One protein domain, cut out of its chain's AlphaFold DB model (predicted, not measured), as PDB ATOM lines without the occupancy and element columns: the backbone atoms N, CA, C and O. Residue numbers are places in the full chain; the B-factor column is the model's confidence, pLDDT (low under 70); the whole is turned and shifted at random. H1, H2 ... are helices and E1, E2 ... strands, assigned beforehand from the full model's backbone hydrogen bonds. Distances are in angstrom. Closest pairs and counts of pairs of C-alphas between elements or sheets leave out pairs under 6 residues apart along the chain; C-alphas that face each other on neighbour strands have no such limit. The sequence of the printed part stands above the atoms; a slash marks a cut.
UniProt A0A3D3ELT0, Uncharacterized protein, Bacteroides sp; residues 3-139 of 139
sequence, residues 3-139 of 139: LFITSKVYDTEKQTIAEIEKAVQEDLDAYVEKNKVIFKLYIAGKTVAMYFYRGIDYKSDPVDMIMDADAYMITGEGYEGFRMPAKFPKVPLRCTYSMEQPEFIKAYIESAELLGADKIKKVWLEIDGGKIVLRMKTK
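This is residues 3 to 139 of the 139 residues of an uncharacterized protein of Bacteroides sp (UniProt A0A3D3ELT0). A twisted four-stranded sheet, E3 E4 E8 E7, makes a wall with three helices over one face and the other face bare: H1 over the edge strand E3, H3 over the other edge strand E7 and the short H2 between them. The small hairpin E1 and E2 sits among the helices, and the small pair E5 and E6 lies near H2 and H3. The 137 printed residues hold three named helices and eight named strands, in the order E1 E2 H1 E3 E4 E5 H2 E6 H3 E7 E8, of mixed class, and the three sheets are antiparallel. The whole is compact, with a radius of gyration of the C-alphas of 14.2 A and spans of 44 by 30 by 28 A.

Start in the large sheet: find C-alpha 37 at (45.006, 9.370, -37.632), where E3, residues 37 to 44, begins its 23.0 A. E4 is residues 47 to 54, 22.3 A; E7 is 120 to 128, 23.3 A; E8 is 131 to 138, 22.3 A, ending at C-alpha 138 at (47.667, 16.275, -13.803). H1, residues 17 to 32, runs 21.6 A from C-alpha 17 at (54.293, 4.874, -23.512). H3, residues 101 to 114, runs 19.9 A, and H2 is residues 68 to 75. The short strands are E1, 3 to 5; E2, 8 to 11; E5, 65 to 67; and E6, 98 to 100.

In the sheet, look for N 40 and O 51 at 3.0 A between E3 and E4, a hairpin; N 50 and O 134 at 3.0 A between E4 and E8; and N 133 and O 126 at 2.8 A in the hairpin E7 and E8. H1, H2 and H3 are on the same face of this sheet, which gives two layers, helices on one face of a sheet. H1 runs along the strands over E3, at a height over the sheet of 7.1 A; its closest C-alphas to E3 are those of Gln 25 and Phe 39, 5.9 A. H2, at 10.1 A, runs slantwise over E4 and, only just, over E8, on which 3 of its C-alphas fall. H3, at 9.5 A, runs slantwise over E7; the closest C-alphas are those of Ile 109 and Ile 120, 6.6 A. H1, with residues 28 to 32 alone, only just touches H2, with 3 pairs of C-alphas within 8 A. H2 and H3 are close but not clearly touching, with Ala 71 and Phe 104 the closest C-alphas at 7.0 A; H1 and H3 are apart. In the hairpin E1 and E2, N 3 and O 10 are 2.8 A apart, and C-alphas 4 and 112 are the closest of E1 and H3, 5.4 A. In E5 and E6, N 66 and O 99 are 2.8 A apart. In H1, H2 and H3 every O i to N i+4 pair is within hydrogen-bond range.

The two C-alphas farthest apart are those of Glu 13 and Arg 94, 44.6 A. The link from H2 to E6, residues 76 to 97, is long; the printed part has no cut. Mean pLDDT of the printed part is 91.5, and residues 59 to 62 and 91 to 96 are under 70.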
ATOM      1  N   LEU A   3      45.452   8.041 -17.467       97.94
ATOM      2  CA  LEU A   3      45.070   8.927 -18.569       97.94
ATOM      3  C   LEU A   3      43.849   8.382 -19.301       97.94
ATOM      4  O   LEU A   3      43.860   7.230 -19.720       97.94
ATOM      5  N   PHE A   4      42.827   9.214 -19.487       98.31
ATOM      6  CA  PHE A   4      41.687   8.890 -20.343       98.31
ATOM      7  C   PHE A   4      42.016   9.220 -21.805       98.31
ATOM      8  O   PHE A   4      42.258  10.378 -22.138       98.31
ATOM      9  N   ILE A   5      42.044   8.217 -22.677       98.06
ATOM     10  CA  ILE A   5      42.376   8.374 -24.098       98.06
ATOM     11  C   ILE A   5      41.461   7.435 -24.876       98.06
ATOM     12  O   ILE A   5      41.467   6.245 -24.580       98.06
ATOM     13  N   THR A   6      40.672   7.959 -25.821       96.00
ATOM     14  CA  THR A   6      39.832   7.182 -26.754       96.00
ATOM     15  C   THR A   6      39.139   5.981 -26.083       96.00
ATOM     16  O   THR A   6      39.604   4.853 -26.179       96.00
ATOM     17  N   SER A   7      38.046   6.250 -25.360       97.44
ATOM     18  CA  SER A   7      37.191   5.306 -24.612       97.44
ATOM     19  C   SER A   7      37.798   4.561 -23.411       97.44
ATOM     20  O   SER A   7      37.049   3.959 -22.637       97.44
ATOM     21  N   LYS A   8      39.117   4.627 -23.181       98.19
ATOM     22  CA  LYS A   8      39.804   3.822 -22.152       98.19
ATOM     23  C   LYS A   8      40.651   4.660 -21.198       98.19
ATOM     24  O   LYS A   8      41.057   5.779 -21.507       98.19
ATOM     25  N   VAL A   9      40.941   4.100 -20.021       98.44
ATOM     26  CA  VAL A   9      41.899   4.664 -19.059       98.44
ATOM     27  C   VAL A   9      43.170   3.823 -19.044       98.44
ATOM     28  O   VAL A   9      43.128   2.630 -18.748       98.44
ATOM     29  N   TYR A  10      44.299   4.467 -19.322       98.31
ATOM     30  CA  TYR A  10      45.626   3.861 -19.375       98.31
ATOM     31  C   TYR A  10      46.445   4.239 -18.147       98.31
ATOM     32  O   TYR A  10      46.456   5.403 -17.756       98.31
ATOM     33  N   ASP A  11      47.158   3.278 -17.561       97.81
ATOM     34  CA  ASP A  11      47.993   3.494 -16.378       97.81
ATOM     35  C   ASP A  11      49.481   3.401 -16.732       97.81
ATOM     36  O   ASP A  11      50.002   2.322 -17.019       97.81
ATOM     37  N   THR A  12      50.183   4.534 -16.674       96.06
ATOM     38  CA  THR A  12      51.610   4.632 -17.024       96.06
ATOM     39  C   THR A  12      52.535   3.911 -16.041       96.06
ATOM     40  O   THR A  12      53.737   3.860 -16.275       96.06
ATOM     41  N   GLU A  13      52.022   3.417 -14.909       95.81
ATOM     42  CA  GLU A  13      52.777   2.544 -13.995       95.81
ATOM     43  C   GLU A  13      52.709   1.072 -14.419       95.81
ATOM     44  O   GLU A  13      53.545   0.272 -14.008       95.81
ATOM     45  N   LYS A  14      51.721   0.713 -15.249       97.56
ATOM     46  CA  LYS A  14      51.486  -0.658 -15.723       97.56
ATOM     47  C   LYS A  14      51.869  -0.858 -17.181       97.56
ATOM     48  O   LYS A  14      52.157  -1.982 -17.572       97.56
ATOM     49  N   GLN A  15      51.821   0.209 -17.971       97.62
ATOM     50  CA  GLN A  15      52.083   0.190 -19.403       97.62
ATOM     51  C   GLN A  15      53.103   1.268 -19.756       97.62
ATOM     52  O   GLN A  15      53.038   2.405 -19.284       97.62
ATOM     53  N   THR A  16      54.037   0.913 -20.626       97.81
ATOM     54  CA  THR A  16      54.969   1.852 -21.243       97.81
ATOM     55  C   THR A  16      54.237   2.781 -22.213       97.81
ATOM     56  O   THR A  16      53.172   2.456 -22.738       97.81
ATOM     57  N   ILE A  17      54.837   3.936 -22.515       97.88
ATOM     58  CA  ILE A  17      54.293   4.874 -23.512       97.88
ATOM     59  C   ILE A  17      54.081   4.177 -24.864       97.88
ATOM     60  O   ILE A  17      53.053   4.393 -25.491       97.88
ATOM     61  N   ALA A  18      55.001   3.305 -25.286       98.25
ATOM     62  CA  ALA A  18      54.890   2.586 -26.555       98.25
ATOM     63  C   ALA A  18      53.707   1.600 -26.584       98.25
ATOM     64  O   ALA A  18      53.042   1.472 -27.609       98.25
ATOM     65  N   GLU A  19      53.418   0.922 -25.469       98.44
ATOM     66  CA  GLU A  19      52.253   0.033 -25.354       98.44
ATOM     67  C   GLU A  19      50.941   0.819 -25.373       98.44
ATOM     68  O   GLU A  19      49.993   0.399 -26.034       98.44
ATOM     69  N   ILE A  20      50.898   1.969 -24.692       98.56
ATOM     70  CA  ILE A  20      49.737   2.866 -24.719       98.56
ATOM     71  C   ILE A  20      49.535   3.422 -26.133       98.56
ATOM     72  O   ILE A  20      48.427   3.350 -26.651       98.56
ATOM     73  N   GLU A  21      50.590   3.928 -26.783       98.62
ATOM     74  CA  GLU A  21      50.510   4.430 -28.161       98.62
ATOM     75  C   GLU A  21      49.989   3.362 -29.119       98.62
ATOM     76  O   GLU A  21      49.111   3.648 -29.926       98.62
ATOM     77  N   LYS A  22      50.504   2.132 -29.014       98.50
ATOM     78  CA  LYS A  22      50.066   1.018 -29.853       98.50
ATOM     79  C   LYS A  22      48.586   0.697 -29.635       98.50
ATOM     80  O   LYS A  22      47.858   0.590 -30.614       98.50
ATOM     81  N   ALA A  23      48.143   0.576 -28.383       98.38
ATOM     82  CA  ALA A  23      46.750   0.262 -28.064       98.38
ATOM     83  C   ALA A  23      45.785   1.359 -28.544       98.38
ATOM     84  O   ALA A  23      44.781   1.064 -29.185       98.38
ATOM     85  N   VAL A  24      46.124   2.630 -28.303       98.44
ATOM     86  CA  VAL A  24      45.322   3.767 -28.779       98.44
ATOM     87  C   VAL A  24      45.302   3.822 -30.310       98.44
ATOM     88  O   VAL A  24      44.260   4.099 -30.893       98.44
ATOM     89  N   GLN A  25      46.422   3.534 -30.980       98.44
ATOM     90  CA  GLN A  25      46.471   3.500 -32.442       98.44
ATOM     91  C   GLN A  25      45.592   2.383 -33.022       98.44
ATOM     92  O   GLN A  25      44.904   2.621 -34.008       98.44
ATOM     93  N   GLU A  26      45.588   1.193 -32.414       98.12
ATOM     94  CA  GLU A  26      44.713   0.084 -32.819       98.12
ATOM     95  C   GLU A  26      43.229   0.463 -32.684       98.12
ATOM     96  O   GLU A  26      42.449   0.214 -33.605       98.12
ATOM     97  N   ASP A  27      42.855   1.137 -31.591       97.94
ATOM     98  CA  ASP A  27      41.490   1.637 -31.395       97.94
ATOM     99  C   ASP A  27      41.113   2.717 -32.419       97.94
ATOM    100  O   ASP A  27      40.020   2.689 -32.983       97.94
ATOM    101  N   LEU A  28      42.014   3.660 -32.706       97.69
ATOM    102  CA  LEU A  28      41.777   4.709 -33.701       97.69
ATOM    103  C   LEU A  28      41.675   4.147 -35.125       97.69
ATOM    104  O   LEU A  28      40.812   4.582 -35.884       97.69
ATOM    105  N   ASP A  29      42.510   3.168 -35.479       97.25
ATOM    106  CA  ASP A  29      42.458   2.492 -36.779       97.25
ATOM    107  C   ASP A  29      41.130   1.737 -36.965       97.25
ATOM    108  O   ASP A  29      40.591   1.709 -38.075       97.25
ATOM    109  N   ALA A  30      40.590   1.149 -35.891       97.19
ATOM    110  CA  ALA A  30      39.289   0.484 -35.897       97.19
ATOM    111  C   ALA A  30      38.115   1.478 -35.910       97.19
ATOM    112  O   ALA A  30      37.098   1.221 -36.554       97.19
ATOM    113  N   TYR A  31      38.249   2.605 -35.210       95.88
ATOM    114  CA  TYR A  31      37.180   3.586 -35.057       95.88
ATOM    115  C   TYR A  31      37.028   4.514 -36.269       95.88
ATOM    116  O   TYR A  31      35.913   4.745 -36.735       95.88
ATOM    117  N   VAL A  32      38.142   5.057 -36.769       92.12
ATOM    118  CA  VAL A  32      38.160   6.095 -37.814       92.12
ATOM    119  C   VAL A  32      38.506   5.534 -39.193       92.12
ATOM    120  O   VAL A  32      38.083   6.122 -40.182       92.12
ATOM    121  N   GLU A  33      39.220   4.403 -39.250       91.56
ATOM    122  CA  GLU A  33      39.894   3.774 -40.401       91.56
ATOM    123  C   GLU A  33      41.426   3.895 -40.316       91.56
ATOM    124  O   GLU A  33      42.006   4.918 -39.936       91.56
ATOM    125  N   LYS A  34      42.094   2.814 -40.727       92.25
ATOM    126  CA  LYS A  34      43.547   2.669 -40.711       92.25
ATOM    127  C   LYS A  34      44.262   3.807 -41.445       92.25
ATOM    128  O   LYS A  34      43.911   4.156 -42.573       92.25
ATOM    129  N   ASN A  35      45.336   4.318 -40.839       89.06
ATOM    130  CA  ASN A  35      46.189   5.392 -41.373       89.06
ATOM    131  C   ASN A  35      45.500   6.764 -41.548       89.06
ATOM    132  O   ASN A  35      46.077   7.647 -42.186       89.06
ATOM    133  N   LYS A  36      44.290   6.980 -41.013       92.31
ATOM    134  CA  LYS A  36      43.640   8.307 -41.042       92.31
ATOM    135  C   LYS A  36      44.145   9.241 -39.950       92.31
ATOM    136  O   LYS A  36      44.180  10.457 -40.145       92.31
ATOM    137  N   VAL A  37      44.527   8.661 -38.816       95.38
ATOM    138  CA  VAL A  37      45.006   9.370 -37.632       95.38
ATOM    139  C   VAL A  37      46.274   8.689 -37.150       95.38
ATOM    140  O   VAL A  37      46.293   7.471 -37.006       95.38
ATOM    141  N   ILE A  38      47.328   9.460 -36.887       97.25
ATOM    142  CA  ILE A  38      48.523   8.956 -36.198       97.25
ATOM    143  C   ILE A  38      48.515   9.510 -34.779       97.25
ATOM    144  O   ILE A  38      48.458  10.727 -34.589       97.25
ATOM    145  N   PHE A  39      48.591   8.626 -33.790       98.44
ATOM    146  CA  PHE A  39      48.621   9.003 -32.384       98.44
ATOM    147  C   PHE A  39      50.049   9.049 -31.831       98.44
ATOM    148  O   PHE A  39      50.868   8.164 -32.099       98.44
ATOM    149  N   LYS A  40      50.351  10.090 -31.041       98.44
ATOM    150  CA  LYS A  40      51.588  10.184 -30.251       98.44
ATOM    151  C   LYS A  40      51.340  10.704 -28.843       98.44
ATOM    152  O   LYS A  40      50.608  11.672 -28.653       98.44
ATOM    153  N   LEU A  41      52.012  10.104 -27.865       98.56
ATOM    154  CA  LEU A  41      51.898  10.422 -26.448       98.56
ATOM    155  C   LEU A  41      53.252  10.864 -25.891       98.56
ATOM    156  O   LEU A  41      54.218  10.107 -25.862       98.56
ATOM    157  N   TYR A  42      53.300  12.085 -25.365       98.12
ATOM    158  CA  TYR A  42      54.475  12.618 -24.682       98.12
ATOM    159  C   TYR A  42      54.143  12.949 -23.236       98.12
ATOM    160  O   TYR A  42      53.148  13.618 -22.951       98.12
ATOM    161  N   ILE A  43      55.013  12.517 -22.325       97.25
ATOM    162  CA  ILE A  43      54.877  12.753 -20.890       97.25
ATOM    163  C   ILE A  43      56.166  13.387 -20.367       97.25
ATOM    164  O   ILE A  43      57.252  12.838 -20.535       97.25
ATOM    165  N   ALA A  44      56.033  14.534 -19.704       95.88
ATOM    166  CA  ALA A  44      57.115  15.232 -19.021       95.88
ATOM    167  C   ALA A  44      56.660  15.599 -17.600       95.88
ATOM    168  O   ALA A  44      55.941  16.578 -17.381       95.88
ATOM    169  N   GLY A  45      57.045  14.781 -16.618       94.06
ATOM    170  CA  GLY A  45      56.559  14.908 -15.243       94.06
ATOM    171  C   GLY A  45      55.035  14.753 -15.173       94.06
ATOM    172  O   GLY A  45      54.501  13.717 -15.550       94.06
ATOM    173  N   LYS A  46      54.336  15.796 -14.709       95.50
ATOM    174  CA  LYS A  46      52.859  15.844 -14.640       95.50
ATOM    175  C   LYS A  46      52.197  16.445 -15.882       95.50
ATOM    176  O   LYS A  46      50.996  16.700 -15.878       95.50
ATOM    177  N   THR A  47      52.975  16.768 -16.911       97.06
ATOM    178  CA  THR A  47      52.461  17.332 -18.158       97.06
ATOM    179  C   THR A  47      52.382  16.248 -19.218       97.06
ATOM    180  O   THR A  47      53.343  15.513 -19.431       97.06
ATOM    181  N   VAL A  48      51.236  16.182 -19.886       98.06
ATOM    182  CA  VAL A  48      50.936  15.217 -20.942       98.06
ATOM    183  C   VAL A  48      50.545  15.976 -22.201       98.06
ATOM    184  O   VAL A  48      49.821  16.972 -22.129       98.06
ATOM    185  N   ALA A  49      51.029  15.512 -23.346       98.25
ATOM    186  CA  ALA A  49      50.609  15.977 -24.657       98.25
ATOM    187  C   ALA A  49      50.236  14.772 -25.523       98.25
ATOM    188  O   ALA A  49      51.077  13.915 -25.797       98.25
ATOM    189  N   MET A  50      48.971  14.727 -25.930       98.44
ATOM    190  CA  MET A  50      48.418  13.727 -26.836       98.44
ATOM    191  C   MET A  50      48.224  14.363 -28.202       98.44
ATOM    192  O   MET A  50      47.443  15.301 -28.336       98.44
ATOM    193  N   TYR A  51      48.955  13.870 -29.192       97.94
ATOM    194  CA  TYR A  51      48.885  14.338 -30.565       97.94
ATOM    195  C   TYR A  51      48.023  13.382 -31.378       97.94
ATOM    196  O   TYR A  51      48.275  12.178 -31.392       97.94
ATOM    197  N   PHE A  52      47.065  13.950 -32.096       97.12
ATOM    198  CA  PHE A  52      46.223  13.276 -33.071       97.12
ATOM    199  C   PHE A  52      46.490  13.927 -34.425       97.12
ATOM    200  O   PHE A  52      45.938  14.982 -34.736       97.12
ATOM    201  N   TYR A  53      47.386  13.340 -35.215       95.44
ATOM    202  CA  TYR A  53      47.674  13.815 -36.567       95.44
ATOM    203  C   TYR A  53      46.590  13.295 -37.509       95.44
ATOM    204  O   TYR A  53      46.699  12.180 -38.018       95.44
ATOM    205  N   ARG A  54      45.526  14.083 -37.691       88.50
ATOM    206  CA  ARG A  54      44.425  13.793 -38.613       88.50
ATOM    207  C   ARG A  54      44.739  14.414 -39.971       88.50
ATOM    208  O   ARG A  54      44.875  15.625 -40.076       88.50
ATOM    209  N   GLY A  55      44.869  13.609 -41.025       79.81
ATOM    210  CA  GLY A  55      45.272  14.062 -42.372       79.81
ATOM    211  C   GLY A  55      44.254  14.940 -43.124       79.81
ATOM    212  O   GLY A  55      44.202  14.890 -44.350       79.81
ATOM    213  N   ILE A  56      43.411  15.689 -42.412       79.06
ATOM    214  CA  ILE A  56      42.336  16.534 -42.934       79.06
ATOM    215  C   ILE A  56      42.496  17.921 -42.334       79.06
ATOM    216  O   ILE A  56      42.460  18.032 -41.115       79.06
ATOM    217  N   ASP A  57      42.582  18.938 -43.192       76.12
ATOM    218  CA  ASP A  57      42.552  20.355 -42.826       76.12
ATOM    219  C   ASP A  57      41.156  20.937 -43.039       76.12
ATOM    220  O   ASP A  57      40.708  21.159 -44.173       76.12
ATOM    221  N   TYR A  58      40.455  21.172 -41.930       71.56
ATOM    222  CA  TYR A  58      39.223  21.941 -41.918       71.56
ATOM    223  C   TYR A  58      39.612  23.425 -42.020       71.56
ATOM    224  O   TYR A  58      39.722  24.133 -41.025       71.56
ATOM    225  N   LYS A  59      39.822  23.896 -43.256       63.66
ATOM    226  CA  LYS A  59      40.275  25.255 -43.651       63.66
ATOM    227  C   LYS A  59      39.548  26.450 -42.998       63.66
ATOM    228  O   LYS A  59      39.876  27.598 -43.287       63.66
ATOM    229  N   SER A  60      38.512  26.201 -42.206       60.25
ATOM    230  CA  SER A  60      37.606  27.170 -41.600       60.25
ATOM    231  C   SER A  60      37.428  26.980 -40.090       60.25
ATOM    232  O   SER A  60      36.445  27.505 -39.573       60.25
ATOM    233  N   ASP A  61      38.299  26.229 -39.399       56.56
ATOM    234  CA  ASP A  61      38.181  25.996 -37.952       56.56
ATOM    235  C   ASP A  61      38.130  27.344 -37.202       56.56
ATOM    236  O   ASP A  61      39.112  28.096 -37.194       56.56
ATOM    237  N   PRO A  62      36.984  27.709 -36.593       61.91
ATOM    238  CA  PRO A  62      36.915  28.884 -35.743       61.91
ATOM    239  C   PRO A  62      37.856  28.662 -34.559       61.91
ATOM    240  O   PRO A  62      37.812  27.605 -33.936       61.91
ATOM    241  N   VAL A  63      38.680  29.661 -34.235       70.31
ATOM    242  CA  VAL A  63      39.776  29.560 -33.245       70.31
ATOM    243  C   VAL A  63      39.328  28.966 -31.900       70.31
ATOM    244  O   VAL A  63      40.097  28.249 -31.263       70.31
ATOM    245  N   ASP A  64      38.076  29.211 -31.506       85.38
ATOM    246  CA  ASP A  64      37.511  28.818 -30.209       85.38
ATOM    247  C   ASP A  64      36.591  27.582 -30.271       85.38
ATOM    248  O   ASP A  64      35.944  27.225 -29.282       85.38
ATOM    249  N   MET A  65      36.525  26.909 -31.421       88.44
ATOM    250  CA  MET A  65      35.703  25.719 -31.646       88.44
ATOM    251  C   MET A  65      36.571  24.467 -31.819       88.44
ATOM    252  O   MET A  65      37.762  24.544 -32.112       88.44
ATOM    253  N   ILE A  66      35.961  23.304 -31.625       90.06
ATOM    254  CA  ILE A  66      36.480  21.993 -32.011       90.06
ATOM    255  C   ILE A  66      35.413  21.292 -32.852       90.06
ATOM    256  O   ILE A  66      34.226  21.353 -32.526       90.06
ATOM    257  N   MET A  67      35.822  20.638 -33.938       89.56
ATOM    258  CA  MET A  67      34.907  19.847 -34.760       89.56
ATOM    259  C   MET A  67      34.373  18.648 -33.967       89.56
ATOM    260  O   MET A  67      35.110  18.009 -33.220       89.56
ATOM    261  N   ASP A  68      33.108  18.286 -34.154       90.31
ATOM    262  CA  ASP A  68      32.510  17.163 -33.416       90.31
ATOM    263  C   ASP A  68      33.249  15.849 -33.699       90.31
ATOM    264  O   ASP A  68      33.510  15.071 -32.786       90.31
ATOM    265  N   ALA A  69      33.665  15.639 -34.953       90.62
ATOM    266  CA  ALA A  69      34.465  14.480 -35.353       90.62
ATOM    267  C   ALA A  69      35.786  14.389 -34.569       90.62
ATOM    268  O   ALA A  69      36.206  13.304 -34.172       90.62
ATOM    269  N   ASP A  70      36.405  15.534 -34.293       92.81
ATOM    270  CA  ASP A  70      37.645  15.618 -33.533       92.81
ATOM    271  C   ASP A  70      37.422  15.337 -32.052       92.81
ATOM    272  O   ASP A  70      38.155  14.557 -31.442       92.81
ATOM    273  N   ALA A  71      36.380  15.942 -31.480       94.62
ATOM    274  CA  ALA A  71      35.973  15.680 -30.111       94.62
ATOM    275  C   ALA A  71      35.685  14.185 -29.904       94.62
ATOM    276  O   ALA A  71      36.123  13.609 -28.910       94.62
ATOM    277  N   TYR A  72      35.001  13.552 -30.860       95.06
ATOM    278  CA  TYR A  72      34.609  12.145 -30.795       95.06
ATOM    279  C   TYR A  72      35.814  11.223 -30.976       95.06
ATOM    280  O   TYR A  72      35.941  10.247 -30.244       95.06
ATOM    281  N   MET A  73      36.738  11.555 -31.880       95.56
ATOM    282  CA  MET A  73      38.014  10.852 -32.045       95.56
ATOM    283  C   MET A  73      38.839  10.862 -30.748       95.56
ATOM    284  O   MET A  73      39.332   9.818 -30.315       95.56
ATOM    285  N   ILE A  74      38.973  12.026 -30.104       97.12
ATOM    286  CA  ILE A  74      39.758  12.174 -28.869       97.12
ATOM    287  C   ILE A  74      39.138  11.371 -27.717       97.12
ATOM    288  O   ILE A  74      39.860  10.743 -26.939       97.12
ATOM    289  N   THR A  75      37.809  11.387 -27.584       97.81
ATOM    290  CA  THR A  75      37.112  10.738 -26.462       97.81
ATOM    291  C   THR A  75      36.717   9.292 -26.720       97.81
ATOM    292  O   THR A  75      36.465   8.562 -25.766       97.81
ATOM    293  N   GLY A  76      36.669   8.857 -27.978       97.38
ATOM    294  CA  GLY A  76      36.098   7.575 -28.385       97.38
ATOM    295  C   GLY A  76      34.568   7.535 -28.314       97.38
ATOM    296  O   GLY A  76      33.999   6.448 -28.240       97.38
ATOM    297  N   GLU A  77      33.875   8.680 -28.295       96.38
ATOM    298  CA  GLU A  77      32.404   8.726 -28.242       96.38
ATOM    299  C   GLU A  77      31.785   7.918 -29.397       96.38
ATOM    300  O   GLU A  77      32.009   8.198 -30.570       96.38
ATOM    301  N   GLY A  78      30.988   6.899 -29.076       94.56
ATOM    302  CA  GLY A  78      30.365   6.001 -30.051       94.56
ATOM    303  C   GLY A  78      31.236   4.830 -30.523       94.56
ATOM    304  O   GLY A  78      30.688   3.903 -31.121       94.56
ATOM    305  N   TYR A  79      32.540   4.808 -30.226       96.94
ATOM    306  CA  TYR A  79      33.411   3.672 -30.542       96.94
ATOM    307  C   TYR A  79      32.995   2.441 -29.727       96.94
ATOM    308  O   TYR A  79      32.916   2.508 -28.504       96.94
ATOM    309  N   GLU A  80      32.660   1.335 -30.399       95.94
ATOM    310  CA  GLU A  80      32.136   0.106 -29.770       95.94
ATOM    311  C   GLU A  80      30.959   0.350 -28.800       95.94
ATOM    312  O   GLU A  80      30.770  -0.355 -27.810       95.94
ATOM    313  N   GLY A  81      30.143   1.375 -29.070       96.00
ATOM    314  CA  GLY A  81      29.025   1.750 -28.203       96.00
ATOM    315  C   GLY A  81      29.424   2.497 -26.926       96.00
ATOM    316  O   GLY A  81      28.546   2.773 -26.103       96.00
ATOM    317  N   PHE A  82      30.700   2.868 -26.764       97.25
ATOM    318  CA  PHE A  82      31.165   3.720 -25.672       97.25
ATOM    319  C   PHE A  82      30.410   5.050 -25.650       97.25
ATOM    320  O   PHE A  82      30.135   5.655 -26.689       97.25
ATOM    321  N   ARG A  83      30.085   5.511 -24.442       96.38
ATOM    322  CA  ARG A  83      29.434   6.795 -24.190       96.38
ATOM    323  C   ARG A  83      30.178   7.521 -23.087       96.38
ATOM    324  O   ARG A  83      30.346   6.977 -21.996       96.38
ATOM    325  N   MET A  84      30.556   8.761 -23.362       96.25
ATOM    326  CA  MET A  84      31.112   9.683 -22.384       96.25
ATOM    327  C   MET A  84      30.177   9.809 -21.169       96.25
ATOM    328  O   MET A  84      28.994  10.131 -21.342       96.25
ATOM    329  N   PRO A  85      30.675   9.587 -19.934       96.81
ATOM    330  CA  PRO A  85      29.874   9.764 -18.724       96.81
ATOM    331  C   PRO A  85      29.329  11.188 -18.570       96.81
ATOM    332  O   PRO A  85      28.151  11.367 -18.257       96.81
ATOM    333  N   ALA A  86      30.162  12.199 -18.836       96.00
ATOM    334  CA  ALA A  86      29.726  13.583 -18.951       96.00
ATOM    335  C   ALA A  86      29.435  13.896 -20.421       96.00
ATOM    336  O   ALA A  86      30.328  13.896 -21.270       96.00
ATOM    337  N   LYS A  87      28.157  14.124 -20.733       89.44
ATOM    338  CA  LYS A  87      27.694  14.306 -22.111       89.44
ATOM    339  C   LYS A  87      28.166  15.643 -22.679       89.44
ATOM    340  O   LYS A  87      28.104  16.660 -21.993       89.44
ATOM    341  N   PHE A  88      28.528  15.640 -23.961       89.06
ATOM    342  CA  PHE A  88      28.690  16.869 -24.735       89.06
ATOM    343  C   PHE A  88      27.403  17.713 -24.723       89.06
ATOM    344  O   PHE A  88      26.304  17.157 -24.559       89.06
ATOM    345  N   PRO A  89      27.508  19.046 -24.895       82.31
ATOM    346  CA  PRO A  89      26.338  19.908 -24.985       82.31
ATOM    347  C   PRO A  89      25.400  19.426 -26.094       82.31
ATOM    348  O   PRO A  89      25.823  18.963 -27.153       82.31
ATOM    349  N   LYS A  90      24.089  19.528 -25.854       70.94
ATOM    350  CA  LYS A  90      23.103  19.243 -26.899       70.94
ATOM    351  C   LYS A  90      23.220  20.324 -27.966       70.94
ATOM    352  O   LYS A  90      22.934  21.485 -27.681       70.94
ATOM    353  N   VAL A  91      23.604  19.931 -29.177       64.25
ATOM    354  CA  VAL A  91      23.638  20.836 -30.329       64.25
ATOM    355  C   VAL A  91      22.226  21.416 -30.524       64.25
ATOM    356  O   VAL A  91      21.256  20.646 -30.572       64.25
ATOM    357  N   PRO A  92      22.055  22.749 -30.594       57.47
ATOM    358  CA  PRO A  92      20.787  23.341 -31.004       57.47
ATOM    359  C   PRO A  92      20.375  22.783 -32.374       57.47
ATOM    360  O   PRO A  92      21.229  22.428 -33.174       57.47
ATOM    361  N   LEU A  93      19.077  22.757 -32.697       51.09
ATOM    362  CA  LEU A  93      18.513  22.231 -33.963       51.09
ATOM    363  C   LEU A  93      19.123  22.791 -35.274       51.09
ATOM    364  O   LEU A  93      18.736  22.368 -36.361       51.09
ATOM    365  N   ARG A  94      20.055  23.746 -35.198       51.00
ATOM    366  CA  ARG A  94      20.865  24.225 -36.317       51.00
ATOM    367  C   ARG A  94      22.190  23.465 -36.305       51.00
ATOM    368  O   ARG A  94      23.021  23.715 -35.445       51.00
ATOM    369  N   CYS A  95      22.341  22.539 -37.248       54.56
ATOM    370  CA  CYS A  95      23.477  21.634 -37.425       54.56
ATOM    371  C   CYS A  95      24.837  22.359 -37.498       54.56
ATOM    372  O   CYS A  95      25.345  22.612 -38.589       54.56
ATOM    373  N   THR A  96      25.443  22.692 -36.360       62.50
ATOM    374  CA  THR A  96      26.868  23.025 -36.294       62.50
ATOM    375  C   THR A  96      27.626  21.733 -36.026       62.50
ATOM    376  O   THR A  96      27.382  21.093 -35.011       62.50
ATOM    377  N   TYR A  97      28.525  21.342 -36.933       78.56
ATOM    378  CA  TYR A  97      29.406  20.168 -36.789       78.56
ATOM    379  C   TYR A  97      30.593  20.445 -35.846       78.56
ATOM    380  O   TYR A  97      31.699  19.945 -36.055       78.56
ATOM    381  N   SER A  98      30.389  21.320 -34.864       86.38
ATOM    382  CA  SER A  98      31.422  21.857 -33.986       86.38
ATOM    383  C   SER A  98      30.827  22.306 -32.657       86.38
ATOM    384  O   SER A  98      29.688  22.785 -32.612       86.38
ATOM    385  N   MET A  99      31.643  22.266 -31.608       88.69
ATOM    386  CA  MET A  99      31.323  22.756 -30.269       88.69
ATOM    387  C   MET A  99      32.406  23.698 -29.747       88.69
ATOM    388  O   MET A  99      33.551  23.655 -30.195       88.69
ATOM    389  N   GLU A 100      32.059  24.531 -28.770       90.75
ATOM    390  CA  GLU A 100      33.029  25.414 -28.125       90.75
ATOM    391  C   GLU A 100      34.087  24.593 -27.369       90.75
ATOM    392  O   GLU A 100      33.766  23.644 -26.644       90.75
ATOM    393  N   GLN A 101      35.364  24.970 -27.493       92.94
ATOM    394  CA  GLN A 101      36.454  24.274 -26.801       92.94
ATOM    395  C   GLN A 101      36.275  24.217 -25.271       92.94
ATOM    396  O   GLN A 101      36.573  23.167 -24.697       92.94
ATOM    397  N   PRO A 102      35.776  25.264 -24.574       93.38
ATOM    398  CA  PRO A 102      35.481  25.182 -23.144       93.38
ATOM    399  C   PRO A 102      34.472  24.088 -22.775       93.38
ATOM    400  O   PRO A 102      34.675  23.390 -21.780       93.38
ATOM    401  N   GLU A 103      33.423  23.897 -23.580       93.56
ATOM    402  CA  GLU A 103      32.414  22.854 -23.357       93.56
ATOM    403  C   GLU A 103      33.011  21.456 -23.556       93.56
ATOM    404  O   GLU A 103      32.820  20.569 -22.719       93.56
ATOM    405  N   PHE A 104      33.816  21.276 -24.609       94.81
ATOM    406  CA  PHE A 104      34.576  20.043 -24.813       94.81
ATOM    407  C   PHE A 104      35.515  19.750 -23.633       94.81
ATOM    408  O   PHE A 104      35.497  18.648 -23.083       94.81
ATOM    409  N   ILE A 105      36.320  20.735 -23.217       96.50
ATOM    410  CA  ILE A 105      37.290  20.588 -22.125       96.50
ATOM    411  C   ILE A 105      36.583  20.201 -20.825       96.50
ATOM    412  O   ILE A 105      37.057  19.321 -20.106       96.50
ATOM    413  N   LYS A 106      35.442  20.830 -20.530       96.19
ATOM    414  CA  LYS A 106      34.631  20.508 -19.357       96.19
ATOM    415  C   LYS A 106      34.148  19.056 -19.394       96.19
ATOM    416  O   LYS A 106      34.416  18.314 -18.449       96.19
ATOM    417  N   ALA A 107      33.518  18.631 -20.492       96.69
ATOM    418  CA  ALA A 107      33.027  17.260 -20.650       96.69
ATOM    419  C   ALA A 107      34.160  16.221 -20.576       96.69
ATOM    420  O   ALA A 107      33.997  15.157 -19.972       96.69
ATOM    421  N   TYR A 108      35.326  16.543 -21.147       97.62
ATOM    422  CA  TYR A 108      36.517  15.702 -21.089       97.62
ATOM    423  C   TYR A 108      37.027  15.527 -19.652       97.62
ATOM    424  O   TYR A 108      37.238  14.395 -19.220       97.62
ATOM    425  N   ILE A 109      37.195  16.621 -18.897       97.50
ATOM    426  CA  ILE A 109      37.684  16.566 -17.509       97.50
ATOM    427  C   ILE A 109      36.711  15.780 -16.625       97.50
ATOM    428  O   ILE A 109      37.142  14.875 -15.913       97.50
ATOM    429  N   GLU A 110      35.414  16.092 -16.694       97.62
ATOM    430  CA  GLU A 110      34.387  15.404 -15.902       97.62
ATOM    431  C   GLU A 110      34.349  13.899 -16.219       97.62
ATOM    432  O   GLU A 110      34.310  13.071 -15.310       97.62
ATOM    433  N   SER A 111      34.434  13.524 -17.499       98.00
ATOM    434  CA  SER A 111      34.462  12.114 -17.906       98.00
ATOM    435  C   SER A 111      35.736  11.400 -17.472       98.00
ATOM    436  O   SER A 111      35.654  10.279 -16.977       98.00
ATOM    437  N   ALA A 112      36.903  12.033 -17.607       97.88
ATOM    438  CA  ALA A 112      38.166  11.454 -17.164       97.88
ATOM    439  C   ALA A 112      38.129  11.130 -15.660       97.88
ATOM    440  O   ALA A 112      38.503  10.027 -15.258       97.88
ATOM    441  N   GLU A 113      37.615  12.049 -14.836       97.12
ATOM    442  CA  GLU A 113      37.456  11.820 -13.397       97.12
ATOM    443  C   GLU A 113      36.456  10.689 -13.097       97.12
ATOM    444  O   GLU A 113      36.758   9.809 -12.289       97.12
ATOM    445  N   LEU A 114      35.302  10.658 -13.776       98.06
ATOM    446  CA  LEU A 114      34.286   9.608 -13.601       98.06
ATOM    447  C   LEU A 114      34.768   8.215 -14.038       98.06
ATOM    448  O   LEU A 114      34.350   7.215 -13.459       98.06
ATOM    449  N   LEU A 115      35.661   8.141 -15.027       98.12
ATOM    450  CA  LEU A 115      36.276   6.895 -15.502       98.12
ATOM    451  C   LEU A 115      37.464   6.442 -14.634       98.12
ATOM    452  O   LEU A 115      38.015   5.365 -14.859       98.12
ATOM    453  N   GLY A 116      37.864   7.236 -13.635       97.75
ATOM    454  CA  GLY A 116      38.950   6.901 -12.714       97.75
ATOM    455  C   GLY A 116      40.354   7.248 -13.222       97.75
ATOM    456  O   GLY A 116      41.332   6.654 -12.751       97.75
ATOM    457  N   ALA A 117      40.469   8.190 -14.164       97.94
ATOM    458  CA  ALA A 117      41.743   8.811 -14.515       97.94
ATOM    459  C   ALA A 117      42.225   9.768 -13.407       97.94
ATOM    460  O   ALA A 117      41.480  10.131 -12.490       97.94
ATOM    461  N   ASP A 118      43.487  10.190 -13.480       97.31
ATOM    462  CA  ASP A 118      44.032  11.140 -12.513       97.31
ATOM    463  C   ASP A 118      43.366  12.511 -12.652       97.31
ATOM    464  O   ASP A 118      43.082  12.986 -13.754       97.31
ATOM    465  N   LYS A 119      43.175  13.195 -11.519       96.50
ATOM    466  CA  LYS A 119      42.580  14.535 -11.504       96.50
ATOM    467  C   LYS A 119      43.389  15.499 -12.360       96.50
ATOM    468  O   LYS A 119      44.601  15.664 -12.174       96.50
ATOM    469  N   ILE A 120      42.690  16.225 -13.222       96.44
ATOM    470  CA  ILE A 120      43.311  17.165 -14.145       96.44
ATOM    471  C   ILE A 120      43.303  18.570 -13.532       96.44
ATOM    472  O   ILE A 120      42.301  19.051 -13.006       96.44
ATOM    473  N   LYS A 121      44.456  19.245 -13.546       95.62
ATOM    474  CA  LYS A 121      44.614  20.630 -13.076       95.62
ATOM    475  C   LYS A 121      44.317  21.646 -14.174       95.62
ATOM    476  O   LYS A 121      43.801  22.720 -13.883       95.62
ATOM    477  N   LYS A 122      44.731  21.351 -15.405       95.88
ATOM    478  CA  LYS A 122      44.573  22.232 -16.567       95.88
ATOM    479  C   LYS A 122      44.537  21.390 -17.834       95.88
ATOM    480  O   LYS A 122      45.355  20.482 -17.950       95.88
ATOM    481  N   VAL A 123      43.659  21.746 -18.766       96.19
ATOM    482  CA  VAL A 123      43.600  21.220 -20.135       96.19
ATOM    483  C   VAL A 123      43.598  22.398 -21.098       96.19
ATOM    484  O   VAL A 123      43.076  23.461 -20.759       96.19
ATOM    485  N   TRP A 124      44.208  22.232 -22.262       94.56
ATOM    486  CA  TRP A 124      44.038  23.135 -23.393       94.56
ATOM    487  C   TRP A 124      44.264  22.381 -24.703       94.56
ATOM    488  O   TRP A 124      44.908  21.327 -24.724       94.56
ATOM    489  N   LEU A 125      43.706  22.929 -25.776       94.00
ATOM    490  CA  LEU A 125      43.801  22.390 -27.122       94.00
ATOM    491  C   LEU A 125      44.731  23.259 -27.966       94.00
ATOM    492  O   LEU A 125      44.724  24.483 -27.863       94.00
ATOM    493  N   GLU A 126      45.523  22.610 -28.809       92.69
ATOM    494  CA  GLU A 126      46.200  23.244 -29.939       92.69
ATOM    495  C   GLU A 126      45.658  22.566 -31.197       92.69
ATOM    496  O   GLU A 126      45.941  21.389 -31.430       92.69
ATOM    497  N   ILE A 127      44.837  23.286 -31.960       89.38
ATOM    498  CA  ILE A 127      44.262  22.805 -33.219       89.38
ATOM    499  C   ILE A 127      45.024  23.475 -34.359       89.38
ATOM    500  O   ILE A 127      45.204  24.690 -34.381       89.38
ATOM    501  N   ASP A 128      45.512  22.653 -35.275       84.50
ATOM    502  CA  ASP A 128      46.233  23.035 -36.483       84.50
ATOM    503  C   ASP A 128      45.684  22.177 -37.633       84.50
ATOM    504  O   ASP A 128      45.135  21.097 -37.401       84.50
ATOM    505  N   GLY A 129      45.825  22.630 -38.879       78.38
ATOM    506  CA  GLY A 129      45.158  22.028 -40.034       78.38
ATOM    507  C   GLY A 129      45.399  20.520 -40.167       78.38
ATOM    508  O   GLY A 129      44.513  19.792 -40.572       78.38
ATOM    509  N   GLY A 130      46.559  19.997 -39.765       86.31
ATOM    510  CA  GLY A 130      46.843  18.554 -39.826       86.31
ATOM    511  C   GLY A 130      46.821  17.810 -38.490       86.31
ATOM    512  O   GLY A 130      47.197  16.635 -38.449       86.31
ATOM    513  N   LYS A 131      46.518  18.476 -37.370       91.19
ATOM    514  CA  LYS A 131      46.685  17.861 -36.047       91.19
ATOM    515  C   LYS A 131      45.895  18.542 -34.944       91.19
ATOM    516  O   LYS A 131      45.678  19.748 -34.941       91.19
ATOM    517  N   ILE A 132      45.629  17.756 -33.912       94.06
ATOM    518  CA  ILE A 132      45.126  18.248 -32.637       94.06
ATOM    519  C   ILE A 132      46.073  17.803 -31.547       94.06
ATOM    520  O   ILE A 132      46.480  16.641 -31.506       94.06
ATOM    521  N   VAL A 133      46.407  18.719 -30.649       96.25
ATOM    522  CA  VAL A 133      47.153  18.401 -29.438       96.25
ATOM    523  C   VAL A 133      46.265  18.666 -28.236       96.25
ATOM    524  O   VAL A 133      45.976  19.817 -27.911       96.25
ATOM    525  N   LEU A 134      45.855  17.600 -27.551       97.75
ATOM    526  CA  LEU A 134      45.239  17.708 -26.236       97.75
ATOM    527  C   LEU A 134      46.352  17.729 -25.192       97.75
ATOM    528  O   LEU A 134      47.000  16.711 -24.921       97.75
ATOM    529  N   ARG A 135      46.595  18.902 -24.610       97.81
ATOM    530  CA  ARG A 135      47.575  19.064 -23.539       97.81
ATOM    531  C   ARG A 135      46.890  19.143 -22.199       97.81
ATOM    532  O   ARG A 135      45.868  19.807 -22.038       97.81
ATOM    533  N   MET A 136      47.505  18.517 -21.206       96.94
ATOM    534  CA  MET A 136      47.031  18.618 -19.838       96.94
ATOM    535  C   MET A 136      48.150  18.594 -18.812       96.94
ATOM    536  O   MET A 136      49.271  18.148 -19.062       96.94
ATOM    537  N   LYS A 137      47.808  19.067 -17.619       97.19
ATOM    538  CA  LYS A 137      48.611  18.923 -16.413       97.19
ATOM    539  C   LYS A 137      47.797  18.177 -15.367       97.19
ATOM    540  O   LYS A 137      46.746  18.680 -14.969       97.19
ATOM    541  N   THR A 138      48.276  17.030 -14.908       94.88
ATOM    542  CA  THR A 138      47.667  16.275 -13.803       94.88
ATOM    543  C   THR A 138      48.038  16.892 -12.449       94.88
ATOM    544  O   THR A 138      48.969  17.707 -12.354       94.88
ATOM    545  N   LYS A 139      47.245  16.605 -11.407       90.00
ATOM    546  CA  LYS A 139      47.452  17.147 -10.052       90.00
ATOM    547  C   LYS A 139      48.641  16.534  -9.327       90.00
ATOM    548  O   LYS A 139      48.963  15.340  -9.492       90.00
TER     549      LYS A 139